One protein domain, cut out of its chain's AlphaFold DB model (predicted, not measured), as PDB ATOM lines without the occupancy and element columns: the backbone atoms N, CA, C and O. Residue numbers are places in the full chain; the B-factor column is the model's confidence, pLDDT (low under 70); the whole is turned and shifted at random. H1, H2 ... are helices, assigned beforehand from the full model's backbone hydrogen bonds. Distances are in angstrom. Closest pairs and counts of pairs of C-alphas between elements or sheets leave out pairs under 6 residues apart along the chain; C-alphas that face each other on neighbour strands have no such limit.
ATOM      1  N   GLU A 193     143.014  95.835 170.335       72.75
ATOM      2  CA  GLU A 193     141.903  95.132 169.684       72.75
ATOM      3  C   GLU A 193     140.564  95.518 170.317       72.75
ATOM      4  O   GLU A 193     139.613  95.824 169.601       72.75
ATOM      5  N   ALA A 194     140.517  95.645 171.651       71.00
ATOM      6  CA  ALA A 194     139.316  96.096 172.357       71.00
ATOM      7  C   ALA A 194     138.892  97.512 171.936       71.00
ATOM      8  O   ALA A 194     137.704  97.794 171.784       71.00
ATOM      9  N   TRP A 195     139.864  98.397 171.704       61.41
ATOM     10  CA  TRP A 195     139.598  99.748 171.218       61.41
ATOM     11  C   TRP A 195     139.096  99.734 169.773       61.41
ATOM     12  O   TRP A 195     138.144 100.435 169.441       61.41
ATOM     13  N   LYS A 196     139.698  98.903 168.918       73.56
ATOM     14  CA  LYS A 196     139.314  98.757 167.509       73.56
ATOM     15  C   LYS A 196     137.891  98.215 167.351       73.56
ATOM     16  O   LYS A 196     137.152  98.694 166.494       73.56
ATOM     17  N   ASP A 197     137.497  97.259 168.183       73.62
ATOM     18  CA  ASP A 197     136.160  96.665 168.135       73.62
ATOM     19  C   ASP A 197     135.100  97.571 168.772       73.62
ATOM     20  O   ASP A 197     134.016  97.727 168.209       73.62
ATOM     21  N   ALA A 198     135.434  98.276 169.860       71.12
ATOM     22  CA  ALA A 198     134.581  99.332 170.411       71.12
ATOM     23  C   ALA A 198     134.380 100.486 169.414       71.12
ATOM     24  O   ALA A 198     133.278 101.023 169.293       71.12
ATOM     25  N   TRP A 199     135.422 100.833 168.655       64.69
ATOM     26  CA  TRP A 199     135.358 101.850 167.609       64.69
ATOM     27  C   TRP A 199     134.438 101.439 166.456       64.69
ATOM     28  O   TRP A 199     133.626 102.243 166.005       64.69
ATOM     29  N   ARG A 200     134.509 100.179 166.005       71.81
ATOM     30  CA  ARG A 200     133.594  99.649 164.978       71.81
ATOM     31  C   ARG A 200     132.141  99.639 165.456       71.81
ATOM     32  O   ARG A 200     131.279 100.140 164.745       71.81
ATOM     33  N   GLY A 201     131.882  99.169 166.679       69.19
ATOM     34  CA  GLY A 201     130.531  99.156 167.252       69.19
ATOM     35  C   GLY A 201     129.938 100.555 167.461       69.19
ATOM     36  O   GLY A 201     128.735 100.755 167.289       69.19
ATOM     37  N   ALA A 202     130.773 101.547 167.781       59.25
ATOM     38  CA  ALA A 202     130.353 102.945 167.861       59.25
ATOM     39  C   ALA A 202     130.047 103.547 166.478       59.25
ATOM     40  O   ALA A 202     129.118 104.346 166.353       59.25
ATOM     41  N   ASN A 203     130.786 103.141 165.440       66.50
ATOM     42  CA  ASN A 203     130.595 103.620 164.072       66.50
ATOM     43  C   ASN A 203     129.257 103.141 163.470       66.50
ATOM     44  O   ASN A 203     128.549 103.939 162.861       66.50
ATOM     45  N   ASP A 204     128.847 101.897 163.734       70.50
ATOM     46  CA  ASP A 204     127.556 101.361 163.260       70.50
ATOM     47  C   ASP A 204     126.347 102.033 163.943       70.50
ATOM     48  O   ASP A 204     125.288 102.238 163.342       70.50
ATOM     49  N   GLY A 205     126.482 102.408 165.222       66.94
ATOM     50  CA  GLY A 205     125.448 103.154 165.952       66.94
ATOM     51  C   GLY A 205     125.311 104.605 165.483       66.94
ATOM     52  O   GLY A 205     124.226 105.189 165.534       66.94
ATOM     53  N   MET A 206     126.403 105.176 164.986       66.00
ATOM     54  CA  MET A 206     126.479 106.558 164.545       66.00
ATOM     55  C   MET A 206     125.693 106.811 163.259       66.00
ATOM     56  O   MET A 206     125.037 107.842 163.163       66.00
ATOM     57  N   GLU A 207     125.679 105.882 162.299       65.94
ATOM     58  CA  GLU A 207     124.879 106.032 161.073       65.94
ATOM     59  C   GLU A 207     123.381 106.171 161.384       65.94
ATOM     60  O   GLU A 207     122.690 107.035 160.835       65.94
ATOM     61  N   ARG A 208     122.893 105.386 162.354       73.12
ATOM     62  CA  ARG A 208     121.511 105.469 162.849       73.12
ATOM     63  C   ARG A 208     121.256 106.795 163.565       73.12
ATOM     64  O   ARG A 208     120.253 107.449 163.288       73.12
ATOM     65  N   PHE A 209     122.191 107.240 164.407       73.75
ATOM     66  CA  PHE A 209     122.104 108.539 165.080       73.75
ATOM     67  C   PHE A 209     122.139 109.721 164.106       73.75
ATOM     68  O   PHE A 209     121.373 110.658 164.294       73.75
ATOM     69  N   ILE A 210     122.967 109.694 163.056       75.81
ATOM     70  CA  ILE A 210     123.017 110.745 162.026       75.81
ATOM     71  C   ILE A 210     121.681 110.814 161.290       75.81
ATOM     72  O   ILE A 210     121.137 111.903 161.094       75.81
ATOM     73  N   PHE A 211     121.132 109.665 160.895       76.25
ATOM     74  CA  PHE A 211     119.852 109.611 160.197       76.25
ATOM     75  C   PHE A 211     118.703 110.135 161.074       76.25
ATOM     76  O   PHE A 211     117.870 110.928 160.624       76.25
ATOM     77  N   GLU A 212     118.685 109.763 162.356       77.75
ATOM     78  CA  GLU A 212     117.705 110.257 163.326       77.75
ATOM     79  C   GLU A 212     117.907 111.739 163.673       77.75
ATOM     80  O   GLU A 212     116.930 112.488 163.776       77.75
ATOM     81  N   ALA A 213     119.155 112.200 163.777       75.00
ATOM     82  CA  ALA A 213     119.512 113.599 163.986       75.00
ATOM     83  C   ALA A 213     119.068 114.463 162.802       75.00
ATOM     84  O   ALA A 213     118.444 115.502 162.998       75.00
ATOM     85  N   LYS A 214     119.285 114.009 161.563       80.38
ATOM     86  CA  LYS A 214     118.809 114.705 160.362       80.38
ATOM     87  C   LYS A 214     117.282 114.813 160.351       80.38
ATOM     88  O   LYS A 214     116.735 115.899 160.186       80.38
ATOM     89  N   LYS A 215     116.582 113.712 160.637       80.12
ATOM     90  CA  LYS A 215     115.111 113.675 160.674       80.12
ATOM     91  C   LYS A 215     114.517 114.512 161.814       80.12
ATOM     92  O   LYS A 215     113.388 114.994 161.716       80.12
ATOM     93  N   THR A 216     115.231 114.657 162.929       71.81
ATOM     94  CA  THR A 216     114.817 115.515 164.052       71.81
ATOM     95  C   THR A 216     115.142 116.983 163.789       71.81
ATOM     96  O   THR A 216     114.298 117.830 164.080       71.81
ATOM     97  N   ALA A 217     116.276 117.280 163.151       70.19
ATOM     98  CA  ALA A 217     116.651 118.618 162.702       70.19
ATOM     99  C   ALA A 217     115.661 119.171 161.666       70.19
ATOM    100  O   ALA A 217     115.139 120.264 161.863       70.19
ATOM    101  N   GLU A 218     115.293 118.394 160.641       76.38
ATOM    102  CA  GLU A 218     114.292 118.797 159.637       76.38
ATOM    103  C   GLU A 218     112.913 119.075 160.268       76.38
ATOM    104  O   GLU A 218     112.212 120.020 159.898       76.38
ATOM    105  N   ARG A 219     112.518 118.289 161.280       76.31
ATOM    106  CA  ARG A 219     111.259 118.508 162.014       76.31
ATOM    107  C   ARG A 219     111.293 119.737 162.921       76.31
ATOM    108  O   ARG A 219     110.246 120.354 163.119       76.31
ATOM    109  N   LEU A 220     112.446 120.060 163.502       72.31
ATOM    110  CA  LEU A 220     112.635 121.234 164.356       72.31
ATOM    111  C   LEU A 220     112.734 122.519 163.530       72.31
ATOM    112  O   LEU A 220     112.104 123.514 163.891       72.31
ATOM    113  N   ASP A 221     113.439 122.479 162.400       71.88
ATOM    114  CA  ASP A 221     113.573 123.614 161.488       71.88
ATOM    115  C   ASP A 221     112.211 124.013 160.899       71.88
ATOM    116  O   ASP A 221     111.835 125.184 160.957       71.88
ATOM    117  N   ARG A 222     111.379 123.034 160.507       74.62
ATOM    118  CA  ARG A 222     110.011 123.290 160.015       74.62
ATOM    119  C   ARG A 222     109.088 123.943 161.052       74.62
ATOM    120  O   ARG A 222     108.159 124.648 160.669       74.62
ATOM    121  N   ARG A 223     109.290 123.693 162.352       67.81
ATOM    122  CA  ARG A 223     108.420 124.231 163.419       67.81
ATOM    123  C   ARG A 223     108.877 125.580 163.961       67.81
ATOM    124  O   ARG A 223     108.033 126.328 164.444       67.81
ATOM    125  N   TYR A 224     110.175 125.877 163.920       61.31
ATOM    126  CA  TYR A 224     110.730 127.025 164.642       61.31
ATOM    127  C   TYR A 224     111.675 127.916 163.824       61.31
ATOM    128  O   TYR A 224     112.186 128.882 164.390       61.31
ATOM    129  N   ALA A 225     111.896 127.639 162.528       69.31
ATOM    130  CA  ALA A 225     112.782 128.418 161.648       69.31
ATOM    131  C   ALA A 225     114.123 128.761 162.331       69.31
ATOM    132  O   ALA A 225     114.577 129.911 162.358       69.31
ATOM    133  N   LEU A 226     114.719 127.750 162.972       63.12
ATOM    134  CA  LEU A 226     115.904 127.903 163.817       63.12
ATOM    135  C   LEU A 226     117.124 128.328 162.999       63.12
ATOM    136  O   LEU A 226     117.965 129.052 163.522       63.12
ATOM    137  N   SER A 227     117.192 127.952 161.721       64.06
ATOM    138  CA  SER A 227     118.243 128.357 160.778       64.06
ATOM    139  C   SER A 227     118.429 129.878 160.692       64.06
ATOM    140  O   SER A 227     119.559 130.377 160.749       64.06
ATOM    141  N   ASN A 228     117.338 130.647 160.659       69.06
ATOM    142  CA  ASN A 228     117.411 132.110 160.584       69.06
ATOM    143  C   ASN A 228     117.941 132.726 161.886       69.06
ATOM    144  O   ASN A 228     118.758 133.645 161.854       69.06
ATOM    145  N   ARG A 229     117.555 132.175 163.042       73.38
ATOM    146  CA  ARG A 229     118.028 132.660 164.349       73.38
ATOM    147  C   ARG A 229     119.465 132.232 164.634       73.38
ATOM    148  O   ARG A 229     120.273 133.059 165.043       73.38
ATOM    149  N   LEU A 230     119.819 130.985 164.338       72.56
ATOM    150  CA  LEU A 230     121.181 130.477 164.490       72.56
ATOM    151  C   LEU A 230     122.154 131.186 163.550       72.56
ATOM    152  O   LEU A 230     123.241 131.537 163.984       72.56
ATOM    153  N   SER A 231     121.763 131.477 162.306       71.25
ATOM    154  CA  SER A 231     122.622 132.240 161.395       71.25
ATOM    155  C   SER A 231     122.797 133.696 161.840       71.25
ATOM    156  O   SER A 231     123.865 134.264 161.631       71.25
ATOM    157  N   SER A 232     121.801 134.308 162.492       78.25
ATOM    158  CA  SER A 232     121.955 135.647 163.079       78.25
ATOM    159  C   SER A 232     122.905 135.657 164.286       78.25
ATOM    160  O   SER A 232     123.781 136.513 164.362       78.25
ATOM    161  N   VAL A 233     122.813 134.652 165.168       80.25
ATOM    162  CA  VAL A 233     123.714 134.492 166.324       80.25
ATOM    163  C   VAL A 233     125.122 134.114 165.872       80.25
ATOM    164  O   VAL A 233     126.092 134.639 166.403       80.25
ATOM    165  N   ALA A 234     125.249 133.255 164.862       82.94
ATOM    166  CA  ALA A 234     126.537 132.872 164.294       82.94
ATOM    167  C   ALA A 234     127.239 134.059 163.626       82.94
ATOM    168  O   ALA A 234     128.441 134.212 163.806       82.94
ATOM    169  N   ARG A 235     126.506 134.922 162.904       82.31
ATOM    170  CA  ARG A 235     127.068 136.163 162.343       82.31
ATOM    171  C   ARG A 235     127.513 137.118 163.450       82.31
ATOM    172  O   ARG A 235     128.668 137.512 163.455       82.31
ATOM    173  N   ALA A 236     126.664 137.366 164.450       86.12
ATOM    174  CA  ALA A 236     127.022 138.212 165.590       86.12
ATOM    175  C   ALA A 236     128.239 137.675 166.374       86.12
ATOM    176  O   ALA A 236     129.107 138.441 166.778       86.12
ATOM    177  N   ALA A 237     128.334 136.357 166.562       79.56
ATOM    178  CA  ALA A 237     129.478 135.721 167.210       79.56
ATOM    179  C   ALA A 237     130.742 135.765 166.340       79.56
ATOM    180  O   ALA A 237     131.829 135.972 166.868       79.56
ATOM    181  N   ALA A 238     130.616 135.600 165.020       83.19
ATOM    182  CA  ALA A 238     131.737 135.713 164.091       83.19
ATOM    183  C   ALA A 238     132.291 137.142 164.042       83.19
ATOM    184  O   ALA A 238     133.505 137.323 163.981       83.19
ATOM    185  N   ASP A 239     131.426 138.149 164.119       85.38
ATOM    186  CA  ASP A 239     131.845 139.549 164.156       85.38
ATOM    187  C   ASP A 239     132.555 139.870 165.482       85.38
ATOM    188  O   ASP A 239     133.655 140.420 165.464       85.38
ATOM    189  N   ARG A 240     132.035 139.383 166.621       83.06
ATOM    190  CA  ARG A 240     132.729 139.474 167.922       83.06
ATOM    191  C   ARG A 240     134.050 138.711 167.963       83.06
ATOM    192  O   ARG A 240     135.008 139.182 168.566       83.06
ATOM    193  N   ALA A 241     134.121 137.554 167.315       79.75
ATOM    194  CA  ALA A 241     135.356 136.793 167.215       79.75
ATOM    195  C   ALA A 241     136.408 137.549 166.394       79.75
ATOM    196  O   ALA A 241     137.564 137.559 166.792       79.75
ATOM    197  N   ARG A 242     136.024 138.223 165.299       80.12
ATOM    198  CA  ARG A 242     136.947 139.038 164.486       80.12
ATOM    199  C   ARG A 242     137.462 140.269 165.220       80.12
ATOM    200  O   ARG A 242     138.623 140.621 165.045       80.12
ATOM    201  N   GLU A 243     136.620 140.913 166.024       81.50
ATOM    202  CA  GLU A 243     137.036 142.036 166.872       81.50
ATOM    203  C   GLU A 243     138.105 141.587 167.880       81.50
ATOM    204  O   GLU A 243     139.200 142.143 167.905       81.50
ATOM    205  N   ILE A 244     137.836 140.507 168.622       78.56
ATOM    206  CA  ILE A 244     138.781 139.932 169.596       78.56
ATOM    207  C   ILE A 244     140.060 139.438 168.903       78.56
ATOM    208  O   ILE A 244     141.160 139.583 169.433       78.56
ATOM    209  N   ASP A 245     139.935 138.862 167.710       75.56
ATOM    210  CA  ASP A 245     141.077 138.350 166.960       75.56
ATOM    211  C   ASP A 245     142.009 139.463 166.465       75.56
ATOM    212  O   ASP A 245     143.229 139.292 166.472       75.56
ATOM    213  N   ARG A 246     141.449 140.620 166.093       79.31
ATOM    214  CA  ARG A 246     142.223 141.798 165.686       79.31
ATOM    215  C   ARG A 246     142.994 142.406 166.856       79.31
ATOM    216  O   ARG A 246     144.124 142.839 166.661       79.31
ATOM    217  N   ASP A 247     142.399 142.414 168.045       76.94
ATOM    218  CA  ASP A 247     142.989 143.057 169.223       76.94
ATOM    219  C   ASP A 247     144.078 142.195 169.885       76.94
ATOM    220  O   ASP A 247     145.028 142.729 170.457       76.94
ATOM    221  N   PHE A 248     143.978 140.863 169.792       74.62
ATOM    222  CA  PHE A 248     144.921 139.950 170.450       74.62
ATOM    223  C   PHE A 248     145.808 139.127 169.496       74.62
ATOM    224  O   PHE A 248     146.638 138.345 169.971       74.62
ATOM    225  N   GLU A 249     145.645 139.256 168.172       78.56
ATOM    226  CA  GLU A 249     146.340 138.456 167.141       78.56
ATOM    227  C   GLU A 249     146.299 136.935 167.408       78.56
ATOM    228  O   GLU A 249     147.191 136.181 166.993       78.56
TER     229      GLU A 249
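This is residues 193 to 249 of the 386 residues of an uncharacterized protein of Arachis hypogaea (UniProt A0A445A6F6). Two long helices, H1 and H2, meet near their ends as a wide V, joined by a tight link at the corner. The V is flat and its arms stand free along most of their length, with H1 the longer arm and slightly kinked. The printed part has 57 residues with two named helices, H1 then H2, and no named strand; its class is all helix. It is extended, with a radius of gyration of the C-alphas of 18.7 A and spans of 48 by 37 by 7 A.

H1, residues 193 to 224, begins at C-alpha 193 (141.903, 95.132, 169.684) and is 44.9 A long from first to last C-alpha, with a kink of 29 degrees near residue 207. H2, residues 226 to 248, is 32.1 A long and ends at C-alpha 248 (144.921, 139.950, 170.450).

H1 and H2 are close but not clearly touching; their closest C-alphas, those of Asp 221 and Ser 227, are 6.7 A apart. Their lines stand at a steep tilt of 65 degrees, opposite ways. In H2 every O i to N i+4 pair is within hydrogen-bond range; in H1, 25 of 28 are.

The two C-alphas farthest apart, those of Glu 193 and Asp 247, are 47.9 A apart. The printed part has no cut. Its mean pLDDT is 73.8, and 14 residues are under 70, among them residues 223 to 228.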